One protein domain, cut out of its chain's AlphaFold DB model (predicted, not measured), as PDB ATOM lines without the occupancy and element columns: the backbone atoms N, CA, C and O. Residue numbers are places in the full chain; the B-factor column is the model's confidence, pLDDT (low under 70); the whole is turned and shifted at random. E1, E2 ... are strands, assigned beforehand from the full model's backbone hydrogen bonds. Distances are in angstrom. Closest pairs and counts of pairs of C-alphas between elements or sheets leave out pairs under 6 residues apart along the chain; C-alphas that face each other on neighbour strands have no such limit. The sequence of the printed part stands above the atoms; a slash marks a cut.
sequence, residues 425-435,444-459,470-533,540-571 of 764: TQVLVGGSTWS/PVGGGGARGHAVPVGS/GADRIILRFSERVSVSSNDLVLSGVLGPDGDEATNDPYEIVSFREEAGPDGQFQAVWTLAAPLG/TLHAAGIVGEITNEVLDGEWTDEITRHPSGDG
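AT A GLANCE: This is residues 425 to 435, 444 to 459, 470 to 533 and 540 to 571 of the 764 residues of an uncharacterized protein of Phycisphaeraceae bacterium (UniProt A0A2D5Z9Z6). With little regular structure, the model is one strongly twisted antiparallel sheet among long loops; E3 and residues 540 to 541 form a small pairing over one face, and residues 453 to 454 pair beside E1. The 123 printed residues hold five named strands, E1 to E5, and no named helix: all strand, 35 residues in named elements. It is compact, radius of gyration of the C-alphas 14.8 A, spanning 42 by 35 by 29 A.

IN THESE COORDINATES: E1, residues 425 to 431, begins at C-alpha (126.374, 129.147, 141.933). E2 is 471 to 478, 21.1 A; E3 489 to 493; E4 509 to 516, 20.3 A; E5 522 to 528, ending at (106.571, 124.817, 135.143).

HOW THE PARTS SIT: The order is E1, E2, E5, E4. N 428 and O 475 are 2.8 A apart, N 474 and O 526 2.9 A, N 525 and O 513 2.8 A. E4 and E5 form a hairpin. E3 pairs with no named strand and is only just apart from E5, closest 8.1 A.

THE WHOLE: Cuts after 435, 459 and 533 leave C-alpha gaps of 15.4, 25.4 and 17.9 A. The link E3 to E4 is long. Residues 558 to 571 are among those under pLDDT 70.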
ATOM      1  N   THR A 425     125.158 129.367 142.734       84.31
ATOM      2  CA  THR A 425     126.374 129.147 141.933       84.31
ATOM      3  C   THR A 425     126.084 128.905 140.454       84.31
ATOM      4  O   THR A 425     126.927 129.180 139.604       84.31
ATOM      5  N   GLN A 426     124.904 128.369 140.111       88.12
ATOM      6  CA  GLN A 426     124.501 128.129 138.720       88.12
ATOM      7  C   GLN A 426     122.982 128.210 138.523       88.12
ATOM      8  O   GLN A 426     122.202 127.697 139.331       88.12
ATOM      9  N   VAL A 427     122.573 128.749 137.368       90.62
ATOM     10  CA  VAL A 427     121.191 128.722 136.861       90.62
ATOM     11  C   VAL A 427     121.140 127.859 135.602       90.62
ATOM     12  O   VAL A 427     121.787 128.173 134.602       90.62
ATOM     13  N   LEU A 428     120.354 126.780 135.625       93.56
ATOM     14  CA  LEU A 428     120.166 125.901 134.471       93.56
ATOM     15  C   LEU A 428     118.707 125.855 134.012       93.56
ATOM     16  O   LEU A 428     117.769 125.839 134.814       93.56
ATOM     17  N   VAL A 429     118.533 125.745 132.695       94.69
ATOM     18  CA  VAL A 429     117.240 125.530 132.038       94.69
ATOM     19  C   VAL A 429     117.176 124.098 131.514       94.69
ATOM     20  O   VAL A 429     118.059 123.646 130.786       94.69
ATOM     21  N   GLY A 430     116.130 123.363 131.886       94.50
ATOM     22  CA  GLY A 430     115.932 121.965 131.497       94.50
ATOM     23  C   GLY A 430     114.563 121.704 130.875       94.50
ATOM     24  O   GLY A 430     113.627 122.478 131.059       94.50
ATOM     25  N   GLY A 431     114.429 120.570 130.189       94.88
ATOM     26  CA  GLY A 431     113.161 120.067 129.664       94.88
ATOM     27  C   GLY A 431     112.811 118.696 130.231       94.88
ATOM     28  O   GLY A 431     113.644 117.790 130.292       94.88
ATOM     29  N   SER A 432     111.566 118.518 130.664       93.50
ATOM     30  CA  SER A 432     111.073 117.255 131.220       93.50
ATOM     31  C   SER A 432     110.883 116.160 130.170       93.50
ATOM     32  O   SER A 432     110.823 114.981 130.529       93.50
ATOM     33  N   THR A 433     110.805 116.542 128.894       93.69
ATOM     34  CA  THR A 433     110.627 115.644 127.746       93.69
ATOM     35  C   THR A 433     111.910 115.372 126.968       93.69
ATOM     36  O   THR A 433     111.878 114.538 126.064       93.69
ATOM     37  N   TRP A 434     113.010 116.053 127.291       95.31
ATOM     38  CA  TRP A 434     114.287 115.873 126.602       95.31
ATOM     39  C   TRP A 434     114.867 114.479 126.857       95.31
ATOM     40  O   TRP A 434     114.761 113.928 127.958       95.31
ATOM     41  N   SER A 435     115.447 113.883 125.818       95.81
ATOM     42  CA  SER A 435     115.979 112.527 125.854       95.81
ATOM     43  C   SER A 435     117.368 112.487 126.500       95.81
ATOM     44  O   SER A 435     118.134 113.445 126.421       95.81
ATOM     45  N   PRO A 444     128.005 119.293 128.204       83.56
ATOM     46  CA  PRO A 444     129.358 119.796 127.965       83.56
ATOM     47  C   PRO A 444     129.394 121.144 127.237       83.56
ATOM     48  O   PRO A 444     130.418 121.817 127.256       83.56
ATOM     49  N   VAL A 445     128.306 121.533 126.561       81.94
ATOM     50  CA  VAL A 445     128.238 122.773 125.770       81.94
ATOM     51  C   VAL A 445     127.991 123.996 126.659       81.94
ATOM     52  O   VAL A 445     128.383 125.097 126.289       81.94
ATOM     53  N   GLY A 446     127.369 123.811 127.827       65.38
ATOM     54  CA  GLY A 446     127.098 124.884 128.793       65.38
ATOM     55  C   GLY A 446     128.045 124.933 129.995       65.38
ATOM     56  O   GLY A 446     127.889 125.809 130.832       65.38
ATOM     57  N   GLY A 447     128.989 123.994 130.133       67.62
ATOM     58  CA  GLY A 447     129.896 123.942 131.293       67.62
ATOM     59  C   GLY A 447     129.242 123.490 132.612       67.62
ATOM     60  O   GLY A 447     129.898 123.490 133.649       67.62
ATOM     61  N   GLY A 448     127.976 123.055 132.595       61.31
ATOM     62  CA  GLY A 448     127.269 122.540 133.771       61.31
ATOM     63  C   GLY A 448     126.235 121.466 133.414       61.31
ATOM     64  O   GLY A 448     125.350 121.705 132.600       61.31
ATOM     65  N   GLY A 449     126.329 120.284 134.031       67.00
ATOM     66  CA  GLY A 449     125.230 119.294 134.161       67.00
ATOM     67  C   GLY A 449     124.751 119.278 135.617       67.00
ATOM     68  O   GLY A 449     125.480 119.792 136.444       67.00
ATOM     69  N   ALA A 450     123.579 118.803 136.063       69.06
ATOM     70  CA  ALA A 450     122.881 117.583 135.665       69.06
ATOM     71  C   ALA A 450     121.339 117.712 135.719       69.06
ATOM     72  O   ALA A 450     120.747 117.653 136.794       69.06
ATOM     73  N   ARG A 451     120.549 117.841 134.648       74.88
ATOM     74  CA  ARG A 451     120.749 117.715 133.196       74.88
ATOM     75  C   ARG A 451     119.916 118.806 132.509       74.88
ATOM     76  O   ARG A 451     118.765 118.592 132.123       74.88
ATOM     77  N   GLY A 452     120.481 120.000 132.455       88.56
ATOM     78  CA  GLY A 452     119.941 121.167 131.766       88.56
ATOM     79  C   GLY A 452     121.092 121.970 131.173       88.56
ATOM     80  O   GLY A 452     122.252 121.638 131.395       88.56
ATOM     81  N   HIS A 453     120.779 123.012 130.416       92.25
ATOM     82  CA  HIS A 453     121.778 123.947 129.923       92.25
ATOM     83  C   HIS A 453     122.058 124.999 130.996       92.25
ATOM     84  O   HIS A 453     121.132 125.710 131.392       92.25
ATOM     85  N   ALA A 454     123.302 125.093 131.469       91.62
ATOM     86  CA  ALA A 454     123.725 126.200 132.318       91.62
ATOM     87  C   ALA A 454     123.752 127.496 131.498       91.62
ATOM     88  O   ALA A 454     124.368 127.551 130.435       91.62
ATOM     89  N   VAL A 455     123.041 128.519 131.974       89.38
ATOM     90  CA  VAL A 455     123.038 129.837 131.333       89.38
ATOM     91  C   VAL A 455     124.359 130.530 131.679       89.38
ATOM     92  O   VAL A 455     124.669 130.628 132.868       89.38
ATOM     93  N   PRO A 456     125.138 131.007 130.688       83.25
ATOM     94  CA  PRO A 456     126.400 131.683 130.957       83.25
ATOM     95  C   PRO A 456     126.222 132.902 131.859       83.25
ATOM     96  O   PRO A 456     125.248 133.644 131.721       83.25
ATOM     97  N   VAL A 457     127.207 133.143 132.715       75.25
ATOM     98  CA  VAL A 457     127.349 134.380 133.491       75.25
ATOM     99  C   VAL A 457     128.555 135.181 133.018       75.25
ATOM    100  O   VAL A 457     129.289 134.728 132.136       75.25
ATOM    101  N   GLY A 458     128.684 136.426 133.470       64.56
ATOM    102  CA  GLY A 458     129.890 137.233 133.226       64.56
ATOM    103  C   GLY A 458     130.142 137.679 131.810       64.56
ATOM    104  O   GLY A 458     131.208 138.197 131.495       64.56
ATOM    105  N   SER A 459     129.190 137.470 130.908       70.00
ATOM    106  CA  SER A 459     129.425 137.672 129.486       70.00
ATOM    107  C   SER A 459     128.172 138.143 128.769       70.00
ATOM    108  O   SER A 459     127.044 137.950 129.224       70.00
ATOM    109  N   GLY A 470     110.161 122.803 124.732       91.19
ATOM    110  CA  GLY A 470     109.928 121.864 125.836       91.19
ATOM    111  C   GLY A 470     110.772 122.137 127.084       91.19
ATOM    112  O   GLY A 470     110.708 121.353 128.026       91.19
ATOM    113  N   ALA A 471     111.516 123.248 127.113       94.44
ATOM    114  CA  ALA A 471     112.161 123.757 128.315       94.44
ATOM    115  C   ALA A 471     111.089 124.148 129.343       94.44
ATOM    116  O   ALA A 471     110.376 125.127 129.153       94.44
ATOM    117  N   ASP A 472     110.933 123.370 130.405       95.81
ATOM    118  CA  ASP A 472     109.890 123.529 131.423       95.81
ATOM    119  C   ASP A 472     110.435 123.373 132.851       95.81
ATOM    120  O   ASP A 472     109.667 123.238 133.805       95.81
ATOM    121  N   ARG A 473     111.760 123.376 133.018       95.88
ATOM    122  CA  ARG A 473     112.433 123.272 134.312       95.88
ATOM    123  C   ARG A 473     113.429 124.396 134.511       95.88
ATOM    124  O   ARG A 473     114.249 124.662 133.637       95.88
ATOM    125  N   ILE A 474     113.395 124.964 135.709       96.44
ATOM    126  CA  ILE A 474     114.433 125.838 136.249       96.44
ATOM    127  C   ILE A 474     115.163 125.058 137.334       96.44
ATOM    128  O   ILE A 474     114.524 124.457 138.204       96.44
ATOM    129  N   ILE A 475     116.487 125.031 137.259       95.12
ATOM    130  CA  ILE A 475     117.355 124.335 138.204       95.12
ATOM    131  C   ILE A 475     118.321 125.368 138.770       95.12
ATOM    132  O   ILE A 475     119.054 125.989 138.007       95.12
ATOM    133  N   LEU A 476     118.314 125.544 140.089       93.62
ATOM    134  CA  LEU A 476     119.283 126.387 140.785       93.62
ATOM    135  C   LEU A 476     120.215 125.508 141.600       93.62
ATOM    136  O   LEU A 476     119.759 124.580 142.278       93.62
ATOM    137  N   ARG A 477     121.509 125.805 141.522       90.31
ATOM    138  CA  ARG A 477     122.531 125.202 142.369       90.31
ATOM    139  C   ARG A 477     123.031 126.219 143.380       90.31
ATOM    140  O   ARG A 477     123.108 127.399 143.060       90.31
ATOM    141  N   PHE A 478     123.359 125.736 144.569       88.75
ATOM    142  CA  PHE A 478     123.792 126.560 145.687       88.75
ATOM    143  C   PHE A 478     125.193 126.154 146.158       88.75
ATOM    144  O   PHE A 478     125.580 124.996 145.957       88.75
ATOM    145  N   SER A 479     125.929 127.088 146.769       83.31
ATOM    146  CA  SER A 479     127.251 126.833 147.376       83.31
ATOM    147  C   SER A 479     127.161 125.819 148.521       83.31
ATOM    148  O   SER A 479     128.002 124.938 148.670       83.31
ATOM    149  N   GLU A 480     126.048 125.833 149.251       84.31
ATOM    150  CA  GLU A 480     125.719 124.830 150.256       84.31
ATOM    151  C   GLU A 480     124.236 124.435 150.221       84.31
ATOM    152  O   GLU A 480     123.445 124.866 149.380       84.31
ATOM    153  N   ARG A 481     123.824 123.572 151.149       89.81
ATOM    154  CA  ARG A 481     122.418 123.202 151.266       89.81
ATOM    155  C   ARG A 481     121.628 124.318 151.933       89.81
ATOM    156  O   ARG A 481     121.984 124.743 153.022       89.81
ATOM    157  N   VAL A 482     120.509 124.707 151.326       91.56
ATOM    158  CA  VAL A 482     119.656 125.787 151.834       91.56
ATOM    159  C   VAL A 482     118.208 125.353 152.041       91.56
ATOM    160  O   VAL A 482     117.702 124.445 151.375       91.56
ATOM    161  N   SER A 483     117.501 126.037 152.943       91.81
ATOM    162  CA  SER A 483     116.075 125.816 153.202       91.81
ATOM    163  C   SER A 483     115.175 126.485 152.150       91.81
ATOM    164  O   SER A 483     114.552 127.509 152.425       91.81
ATOM    165  N   VAL A 484     115.089 125.905 150.951       94.06
ATOM    166  CA  VAL A 484     114.312 126.443 149.814       94.06
ATOM    167  C   VAL A 484     113.049 125.623 149.507       94.06
ATOM    168  O   VAL A 484     112.966 124.426 149.783       94.06
ATOM    169  N   SER A 485     112.027 126.264 148.939       92.88
ATOM    170  CA  SER A 485     110.709 125.698 148.652       92.88
ATOM    171  C   SER A 485     110.135 126.131 147.293       92.88
ATOM    172  O   SER A 485     110.670 126.970 146.568       92.88
ATOM    173  N   SER A 486     108.971 125.574 146.936       90.25
ATOM    174  CA  SER A 486     108.272 125.916 145.691       90.25
ATOM    175  C   SER A 486     107.794 127.367 145.611       90.25
ATOM    176  O   SER A 486     107.523 127.829 144.511       90.25
ATOM    177  N   ASN A 487     107.617 128.047 146.749       91.12
ATOM    178  CA  ASN A 487     107.030 129.390 146.801       91.12
ATOM    179  C   ASN A 487     108.074 130.506 146.754       91.12
ATOM    180  O   ASN A 487     107.693 131.668 146.646       91.12
ATOM    181  N   ASP A 488     109.354 130.155 146.861       92.62
ATOM    182  CA  ASP A 488     110.425 131.145 146.957       92.62
ATOM    183  C   ASP A 488     110.856 131.639 145.571       92.62
ATOM    184  O   ASP A 488     111.402 132.729 145.452       92.62
ATOM    185  N   LEU A 489     110.566 130.869 144.515       93.31
ATOM    186  CA  LEU A 489     110.878 131.218 143.132       93.31
ATOM    187  C   LEU A 489     109.679 131.864 142.430       93.31
ATOM    188  O   LEU A 489     108.593 131.283 142.358       93.31
ATOM    189  N   VAL A 490     109.917 133.010 141.802       91.94
ATOM    190  CA  VAL A 490     109.010 133.652 140.851       91.94
ATOM    191  C   VAL A 490     109.714 133.765 139.504       91.94
ATOM    192  O   VAL A 490     110.812 134.305 139.405       91.94
ATOM    193  N   LEU A 491     109.070 133.275 138.445       91.81
ATOM    194  CA  LEU A 491     109.547 133.437 137.074       91.81
ATOM    195  C   LEU A 491     108.555 134.289 136.289       91.81
ATOM    196  O   LEU A 491     107.378 133.947 136.184       91.81
ATOM    197  N   SER A 492     109.042 135.385 135.719       87.00
ATOM    198  CA  SER A 492     108.250 136.324 134.924       87.00
ATOM    199  C   SER A 492     108.921 136.586 133.580       87.00
ATOM    200  O   SER A 492     110.137 136.467 133.456       87.00
ATOM    201  N   GLY A 493     108.127 136.922 132.573       80.75
ATOM    202  CA  GLY A 493     108.609 137.315 131.254       80.75
ATOM    203  C   GLY A 493     107.857 138.541 130.750       80.75
ATOM    204  O   GLY A 493     106.819 138.892 131.312       80.75
ATOM    205  N   VAL A 494     108.379 139.208 129.721       73.56
ATOM    206  CA  VAL A 494     107.740 140.392 129.120       73.56
ATOM    207  C   VAL A 494     106.406 140.021 128.471       73.56
ATOM    208  O   VAL A 494     105.457 140.800 128.527       73.56
ATOM    209  N   LEU A 495     106.330 138.834 127.869       70.25
ATOM    210  CA  LEU A 495     105.138 138.285 127.219       70.25
ATOM    211  C   LEU A 495     104.392 137.278 128.108       70.25
ATOM    212  O   LEU A 495     103.197 137.050 127.916       70.25
ATOM    213  N   GLY A 496     105.088 136.661 129.065       68.75
ATOM    214  CA  GLY A 496     104.523 135.660 129.967       68.75
ATOM    215  C   GLY A 496     104.139 134.345 129.261       68.75
ATOM    216  O   GLY A 496     104.386 134.160 128.064       68.75
ATOM    217  N   PRO A 497     103.509 133.395 129.979       72.88
ATOM    218  CA  PRO A 497     103.208 132.056 129.458       72.88
ATOM    219  C   PRO A 497     102.202 132.055 128.296       72.88
ATOM    220  O   PRO A 497     102.237 131.157 127.454       72.88
ATOM    221  N   ASP A 498     101.335 133.066 128.227       68.50
ATOM    222  CA  ASP A 498     100.301 133.193 127.195       68.50
ATOM    223  C   ASP A 498     100.785 133.954 125.943       68.50
ATOM    224  O   ASP A 498     100.076 133.998 124.931       68.50
ATOM    225  N   GLY A 499     101.998 134.521 125.977       68.12
ATOM    226  CA  GLY A 499     102.580 135.263 124.858       68.12
ATOM    227  C   GLY A 499     101.968 136.654 124.630       68.12
ATOM    228  O   GLY A 499     102.016 137.150 123.501       68.12
ATOM    229  N   ASP A 500     101.357 137.255 125.657       64.00
ATOM    230  CA  ASP A 500     100.670 138.551 125.609       64.00
ATOM    231  C   ASP A 500     101.271 139.524 126.639       64.00
ATOM    232  O   ASP A 500     101.123 139.344 127.847       64.00
ATOM    233  N   GLU A 501     101.889 140.611 126.158       63.56
ATOM    234  CA  GLU A 501     102.497 141.656 127.003       63.56
ATOM    235  C   GLU A 501     101.509 142.279 128.006       63.56
ATOM    236  O   GLU A 501     101.911 142.895 128.994       63.56
ATOM    237  N   ALA A 502     100.199 142.185 127.749       54.28
ATOM    238  CA  ALA A 502      99.190 142.882 128.536       54.28
ATOM    239  C   ALA A 502      98.923 142.265 129.918       54.28
ATOM    240  O   ALA A 502      98.360 142.962 130.770       54.28
ATOM    241  N   THR A 503      99.262 140.990 130.143       58.91
ATOM    242  CA  THR A 503      98.933 140.304 131.403       58.91
ATOM    243  C   THR A 503     100.099 140.259 132.383       58.91
ATOM    244  O   THR A 503      99.862 140.393 133.582       58.91
ATOM    245  N   ASN A 504     101.346 140.178 131.893       62.50
ATOM    246  CA  ASN A 504     102.562 140.078 132.715       62.50
ATOM    247  C   ASN A 504     102.441 138.989 133.807       62.50
ATOM    248  O   ASN A 504     102.912 139.160 134.935       62.50
ATOM    249  N   ASP A 505     101.736 137.900 133.483       76.62
ATOM    250  CA  ASP A 505     101.471 136.806 134.410       76.62
ATOM    251  C   ASP A 505     102.746 135.961 134.603       76.62
ATOM    252  O   ASP A 505     103.424 135.637 133.622       76.62
ATOM    253  N   PRO A 506     103.100 135.581 135.845       85.00
ATOM    254  CA  PRO A 506     104.244 134.713 136.090       85.00
ATOM    255  C   PRO A 506     103.969 133.285 135.601       85.00
ATOM    256  O   PRO A 506     102.827 132.821 135.573       85.00
ATOM    257  N   TYR A 507     105.033 132.556 135.269       89.94
ATOM    258  CA  TYR A 507     104.936 131.132 134.956       89.94
ATOM    259  C   TYR A 507     104.523 130.344 136.206       89.94
ATOM    260  O   TYR A 507     105.142 130.455 137.266       89.94
ATOM    261  N   GLU A 508     103.476 129.522 136.087       92.75
ATOM    262  CA  GLU A 508     102.995 128.685 137.190       92.75
ATOM    263  C   GLU A 508     103.961 127.521 137.458       92.75
ATOM    264  O   GLU A 508     104.330 126.783 136.545       92.75
ATOM    265  N   ILE A 509     104.322 127.314 138.727       94.44
ATOM    266  CA  ILE A 509     105.134 126.182 139.189       94.44
ATOM    267  C   ILE A 509     104.202 125.049 139.629       94.44
ATOM    268  O   ILE A 509     103.411 125.206 140.558       94.44
ATOM    269  N   VAL A 510     104.324 123.877 139.000       94.50
ATOM    270  CA  VAL A 510     103.468 122.705 139.286       94.50
ATOM    271  C   VAL A 510     104.140 121.654 140.156       94.50
ATOM    272  O   VAL A 510     103.458 120.842 140.783       94.50
ATOM    273  N   SER A 511     105.472 121.629 140.193       95.50
ATOM    274  CA  SER A 511     106.202 120.737 141.091       95.50
ATOM    275  C   SER A 511     107.572 121.287 141.462       95.50
ATOM    276  O   SER A 511     108.181 122.035 140.700       95.50
ATOM    277  N   PHE A 512     108.042 120.873 142.635       96.06
ATOM    278  CA  PHE A 512     109.331 121.224 143.209       96.06
ATOM    279  C   PHE A 512     109.976 119.971 143.799       96.06
ATOM    280  O   PHE A 512     109.278 119.125 144.372       96.06
ATOM    281  N   ARG A 513     111.295 119.852 143.663       94.88
ATOM    282  CA  ARG A 513     112.088 118.822 144.336       94.88
ATOM    283  C   ARG A 513     113.516 119.302 144.566       94.88
ATOM    284  O   ARG A 513     114.053 120.049 143.757       94.88
ATOM    285  N   GLU A 514     114.125 118.780 145.617       93.88
ATOM    286  CA  GLU A 514     115.560 118.868 145.870       93.88
ATOM    287  C   GLU A 514     116.231 117.584 145.382       93.88
ATOM    288  O   GLU A 514     115.699 116.483 145.570       93.88
ATOM    289  N   GLU A 515     117.403 117.708 144.775       89.75
ATOM    290  CA  GLU A 515     118.215 116.567 144.369       89.75
ATOM    291  C   GLU A 515     119.710 116.885 144.482       89.75
ATOM    292  O   GLU A 515     120.106 118.035 144.654       89.75
ATOM    293  N   ALA A 516     120.542 115.845 144.435       84.81
ATOM    294  CA  ALA A 516     121.986 116.016 144.333       84.81
ATOM    295  C   ALA A 516     122.353 116.241 142.860       84.81
ATOM    296  O   ALA A 516     121.969 115.439 142.004       84.81
ATOM    297  N   GLY A 517     123.072 117.325 142.584       78.75
ATOM    298  CA  GLY A 517     123.720 117.594 141.306       78.75
ATOM    299  C   GLY A 517     124.989 116.749 141.115       78.75
ATOM    300  O   GLY A 517     125.217 115.782 141.856       78.75
ATOM    301  N   PRO A 518     125.834 117.086 140.124       74.06
ATOM    302  CA  PRO A 518     127.158 116.487 139.996       74.06
ATOM    303  C   PRO A 518     127.958 116.656 141.283       74.06
ATOM    304  O   PRO A 518     127.778 117.628 142.017       74.06
ATOM    305  N   ASP A 519     128.803 115.670 141.569       72.00
ATOM    306  CA  ASP A 519     129.721 115.673 142.712       72.00
ATOM    307  C   ASP A 519     129.050 115.840 144.093       72.00
ATOM    308  O   ASP A 519     129.716 116.014 145.106       72.00
ATOM    309  N   GLY A 520     127.720 115.687 144.162       74.31
ATOM    310  CA  GLY A 520     126.948 115.772 145.401       74.31
ATOM    311  C   GLY A 520     126.484 117.181 145.781       74.31
ATOM    312  O   GLY A 520     125.896 117.320 146.854       74.31
ATOM    313  N   GLN A 521     126.691 118.189 144.923       81.06
ATOM    314  CA  GLN A 521     126.233 119.562 145.170       81.06
ATOM    315  C   GLN A 521     124.708 119.627 145.341       81.06
ATOM    316  O   GLN A 521     123.958 118.871 144.715       81.06
ATOM    317  N   PHE A 522     124.222 120.533 146.189       89.44
ATOM    318  CA  PHE A 522     122.789 120.709 146.409       89.44
ATOM    319  C   PHE A 522     122.153 121.485 145.248       89.44
ATOM    320  O   PHE A 522     122.589 122.587 144.920       89.44
ATOM    321  N   GLN A 523     121.103 120.929 144.633       93.56
ATOM    322  CA  GLN A 523     120.314 121.642 143.629       93.56
ATOM    323  C   GLN A 523     118.809 121.520 143.879       93.56
ATOM    324  O   GLN A 523     118.297 120.491 144.333       93.56
ATOM    325  N   ALA A 524     118.086 122.573 143.515       95.25
ATOM    326  CA  ALA A 524     116.637 122.647 143.585       95.25
ATOM    327  C   ALA A 524     116.044 122.755 142.175       95.25
ATOM    328  O   ALA A 524     116.553 123.494 141.332       95.25
ATOM    329  N   VAL A 525     114.972 122.003 141.910       95.94
ATOM    330  CA  VAL A 525     114.332 121.939 140.590       95.94
ATOM    331  C   VAL A 525     112.863 122.314 140.672       95.94
ATOM    332  O   VAL A 525     112.056 121.587 141.262       95.94
ATOM    333  N   TRP A 526     112.501 123.384 139.971       97.06
ATOM    334  CA  TRP A 526     111.127 123.819 139.750       97.06
ATOM    335  C   TRP A 526     110.679 123.388 138.358       97.06
ATOM    336  O   TRP A 526     111.388 123.592 137.377       97.06
ATOM    337  N   THR A 527     109.508 122.758 138.262       96.50
ATOM    338  CA  THR A 527     108.882 122.402 136.978       96.50
ATOM    339  C   THR A 527     107.659 123.274 136.750       96.50
ATOM    340  O   THR A 527     106.801 123.381 137.632       96.50
ATOM    341  N   LEU A 528     107.590 123.870 135.568       95.44
ATOM    342  CA  LEU A 528     106.571 124.817 135.143       95.44
ATOM    343  C   LEU A 528     105.335 124.095 134.586       95.44
ATOM    344  O   LEU A 528     105.419 122.970 134.093       95.44
ATOM    345  N   ALA A 529     104.170 124.741 134.659       93.19
ATOM    346  CA  ALA A 529     102.911 124.225 134.111       93.19
ATOM    347  C   ALA A 529     102.920 124.142 132.578       93.19
ATOM    348  O   ALA A 529     102.223 123.311 131.990       93.19
ATOM    349  N   ALA A 530     103.693 125.023 131.947       90.38
ATOM    350  CA  ALA A 530     103.864 125.120 130.510       90.38
ATOM    351  C   ALA A 530     105.345 125.364 130.180       90.38
ATOM    352  O   ALA A 530     106.034 126.021 130.967       90.38
ATOM    353  N   PRO A 531     105.833 124.868 129.027       92.00
ATOM    354  CA  PRO A 531     107.168 125.193 128.552       92.00
ATOM    355  C   PRO A 531     107.362 126.697 128.344       92.00
ATOM    356  O   PRO A 531     106.416 127.421 128.023       92.00
ATOM    357  N   LEU A 532     108.607 127.141 128.477       90.50
ATOM    358  CA  LEU A 532     109.036 128.500 128.194       90.50
ATOM    359  C   LEU A 532     108.764 128.838 126.726       90.50
ATOM    360  O   LEU A 532     109.080 128.073 125.811       90.50
ATOM    361  N   GLY A 533     108.130 129.989 126.523       84.44
ATOM    362  CA  GLY A 533     107.902 130.564 125.205       84.44
ATOM    363  C   GLY A 533     109.078 131.431 124.776       84.44
ATOM    364  O   GLY A 533     110.044 131.600 125.513       84.44
ATOM    365  N   THR A 540     113.300 135.560 139.903       89.69
ATOM    366  CA  THR A 540     113.504 136.133 141.236       89.69
ATOM    367  C   THR A 540     113.363 135.016 142.261       89.69
ATOM    368  O   THR A 540     112.341 134.330 142.287       89.69
ATOM    369  N   LEU A 541     114.382 134.813 143.087       90.94
ATOM    370  CA  LEU A 541     114.358 133.915 144.229       90.94
ATOM    371  C   LEU A 541     114.373 134.773 145.497       90.94
ATOM    372  O   LEU A 541     115.333 135.492 145.759       90.94
ATOM    373  N   HIS A 542     113.288 134.706 146.262       88.88
ATOM    374  CA  HIS A 542     113.134 135.492 147.478       88.88
ATOM    375  C   HIS A 542     114.035 134.942 148.584       88.88
ATOM    376  O   HIS A 542     113.702 133.936 149.212       88.88
ATOM    377  N   ALA A 543     115.173 135.593 148.816       81.31
ATOM    378  CA  ALA A 543     116.196 135.105 149.741       81.31
ATOM    379  C   ALA A 543     115.747 135.172 151.204       81.31
ATOM    380  O   ALA A 543     116.199 134.386 152.037       81.31
ATOM    381  N   ALA A 544     114.802 136.064 151.517       76.62
ATOM    382  CA  ALA A 544     114.248 136.229 152.852       76.62
ATOM    383  C   ALA A 544     113.638 134.917 153.395       76.62
ATOM    384  O   ALA A 544     112.480 134.585 153.138       76.62
ATOM    385  N   GLY A 545     114.408 134.203 154.222       79.94
ATOM    386  CA  GLY A 545     114.015 132.932 154.842       79.94
ATOM    387  C   GLY A 545     114.640 131.684 154.213       79.94
ATOM    388  O   GLY A 545     114.434 130.591 154.745       79.94
ATOM    389  N   ILE A 546     115.424 131.838 153.147       89.12
ATOM    390  CA  ILE A 546     116.331 130.806 152.652       89.12
ATOM    391  C   ILE A 546     117.614 130.920 153.475       89.12
ATOM    392  O   ILE A 546     118.278 131.947 153.440       89.12
ATOM    393  N   VAL A 547     117.925 129.890 154.260       88.50
ATOM    394  CA  VAL A 547     119.068 129.882 155.181       88.50
ATOM    395  C   VAL A 547     119.930 128.657 154.903       88.50
ATOM    396  O   VAL A 547     119.389 127.577 154.638       88.50
ATOM    397  N   GLY A 548     121.248 128.827 154.971       87.81
ATOM    398  CA  GLY A 548     122.236 127.756 154.851       87.81
ATOM    399  C   GLY A 548     122.176 126.768 156.012       87.81
ATOM    400  O   GLY A 548     121.967 127.144 157.166       87.81
ATOM    401  N   GLU A 549     122.345 125.478 155.729       87.62
ATOM    402  CA  GLU A 549     122.401 124.441 156.765       87.62
ATOM    403  C   GLU A 549     123.750 124.423 157.508       87.62
ATOM    404  O   GLU A 549     123.794 123.996 158.666       87.62
ATOM    405  N   ILE A 550     124.834 124.852 156.854       81.12
ATOM    406  CA  ILE A 550     126.204 124.869 157.380       81.12
ATOM    407  C   ILE A 550     126.501 126.223 158.020       81.12
ATOM    408  O   ILE A 550     126.856 126.264 159.200       81.12
ATOM    409  N   THR A 551     126.323 127.309 157.268       81.12
ATOM    410  CA  THR A 551     126.652 128.668 157.729       81.12
ATOM    411  C   THR A 551     125.626 129.203 158.724       81.12
ATOM    412  O   THR A 551     125.969 129.939 159.646       81.12
ATOM    413  N   ASN A 552     124.363 128.769 158.594       83.44
ATOM    414  CA  ASN A 552     123.208 129.356 159.276       83.44
ATOM    415  C   ASN A 552     123.018 130.854 158.943       83.44
ATOM    416  O   ASN A 552     122.406 131.589 159.721       83.44
ATOM    417  N   GLU A 553     123.495 131.277 157.773       82.31
ATOM    418  CA  GLU A 553     123.313 132.617 157.221       82.31
ATOM    419  C   GLU A 553     122.198 132.634 156.171       82.31
ATOM    420  O   GLU A 553     121.812 131.593 155.624       82.31
ATOM    421  N   VAL A 554     121.612 133.810 155.938       84.75
ATOM    422  CA  VAL A 554     120.590 133.989 154.893       84.75
ATOM    423  C   VAL A 554     121.269 133.926 153.527       84.75
ATOM    424  O   VAL A 554     122.389 134.403 153.392       84.75
ATOM    425  N   LEU A 555     120.585 133.345 152.535       85.25
ATOM    426  CA  LEU A 555     121.048 133.322 151.150       85.25
ATOM    427  C   LEU A 555     121.459 134.725 150.709       85.25
ATOM    428  O   LEU A 555     120.660 135.656 150.826       85.25
ATOM    429  N   ASP A 556     122.665 134.857 150.178       77.81
ATOM    430  CA  ASP A 556     123.058 136.065 149.490       77.81
ATOM    431  C   ASP A 556     122.422 136.104 148.097       77.81
ATOM    432  O   ASP A 556     122.489 135.152 147.310       77.81
ATOM    433  N   GLY A 557     121.724 137.206 147.835       70.00
ATOM    434  CA  GLY A 557     121.091 137.477 146.554       70.00
ATOM    435  C   GLY A 557     122.079 137.938 145.495       70.00
ATOM    436  O   GLY A 557     121.727 137.937 144.308       70.00
ATOM    437  N   GLU A 558     123.290 138.320 145.901       68.94
ATOM    438  CA  GLU A 558     124.328 138.778 144.996       68.94
ATOM    439  C   GLU A 558     124.997 137.627 144.251       68.94
ATOM    440  O   GLU A 558     125.338 136.576 144.786       68.94
ATOM    441  N   TRP A 559     125.204 137.860 142.965       69.94
ATOM    442  CA  TRP A 559     126.037 137.057 142.096       69.94
ATOM    443  C   TRP A 559     126.830 138.070 141.300       69.94
ATOM    444  O   TRP A 559     126.285 138.773 140.439       69.94
ATOM    445  N   THR A 560     128.103 138.199 141.648       53.66
ATOM    446  CA  THR A 560     129.009 139.112 140.968       53.66
ATOM    447  C   THR A 560     130.230 138.339 140.505       53.66
ATOM    448  O   THR A 560     130.783 137.525 141.227       53.66
ATOM    449  N   ASP A 561     130.611 138.569 139.257       51.56
ATOM    450  CA  ASP A 561     131.898 138.178 138.680       51.56
ATOM    451  C   ASP A 561     132.664 139.424 138.217       51.56
ATOM    452  O   ASP A 561     133.500 139.359 137.321       51.56
ATOM    453  N   GLU A 562     132.285 140.588 138.762       43.25
ATOM    454  CA  GLU A 562     132.785 141.934 138.449       43.25
ATOM    455  C   GLU A 562     132.658 142.391 136.975       43.25
ATOM    456  O   GLU A 562     132.883 143.564 136.657       43.25
ATOM    457  N   ILE A 563     132.238 141.515 136.053       46.38
ATOM    458  CA  ILE A 563     132.162 141.771 134.606       46.38
ATOM    459  C   ILE A 563     130.712 142.018 134.152       46.38
ATOM    460  O   ILE A 563     130.462 142.758 133.186       46.38
ATOM    461  N   THR A 564     129.727 141.419 134.822       47.66
ATOM    462  CA  THR A 564     128.311 141.506 134.433       47.66
ATOM    463  C   THR A 564     127.732 142.932 134.474       47.66
ATOM    464  O   THR A 564     127.877 143.699 135.419       47.66
ATOM    465  N   ARG A 565     126.941 143.289 133.445       44.41
ATOM    466  CA  ARG A 565     126.034 144.468 133.462       44.41
ATOM    467  C   ARG A 565     124.659 144.157 134.078       44.41
ATOM    468  O   ARG A 565     123.751 144.989 134.009       44.41
ATOM    469  N   HIS A 566     124.493 142.942 134.595       54.59
ATOM    470  CA  HIS A 566     123.262 142.395 135.161       54.59
ATOM    471  C   HIS A 566     123.570 141.648 136.473       54.59
ATOM    472  O   HIS A 566     123.339 140.441 136.517       54.59
ATOM    473  N   PRO A 567     124.128 142.331 137.495       60.75
ATOM    474  CA  PRO A 567     124.320 141.727 138.813       60.75
ATOM    475  C   PRO A 567     122.967 141.251 139.353       60.75
ATOM    476  O   PRO A 567     121.938 141.890 139.086       60.75
ATOM    477  N   SER A 568     122.952 140.119 140.053       66.62
ATOM    478  CA  SER A 568     121.786 139.742 140.853       66.62
ATOM    479  C   SER A 568     121.833 140.487 142.184       66.62
ATOM    480  O   SER A 568     122.924 140.755 142.657       66.62
ATOM    481  N   GLY A 569     120.671 140.821 142.751       63.84
ATOM    482  CA  GLY A 569     120.568 141.417 144.086       63.84
ATOM    483  C   GLY A 569     120.708 142.954 144.179       63.84
ATOM    484  O   GLY A 569     120.561 143.674 143.184       63.84
ATOM    485  N   ASP A 570     120.823 143.469 145.409       59.12
ATOM    486  CA  ASP A 570     120.846 144.883 145.812       59.12
ATOM    487  C   ASP A 570     122.060 145.331 146.669       59.12
ATOM    488  O   ASP A 570     122.097 146.483 147.121       59.12
ATOM    489  N   GLY A 571     123.061 144.471 146.849       57.53
ATOM    490  CA  GLY A 571     124.274 144.684 147.642       57.53
ATOM    491  C   GLY A 571     124.075 144.531 149.152       57.53
ATOM    492  O   GLY A 571     124.881 145.045 149.929       57.53
TER     493      GLY A 571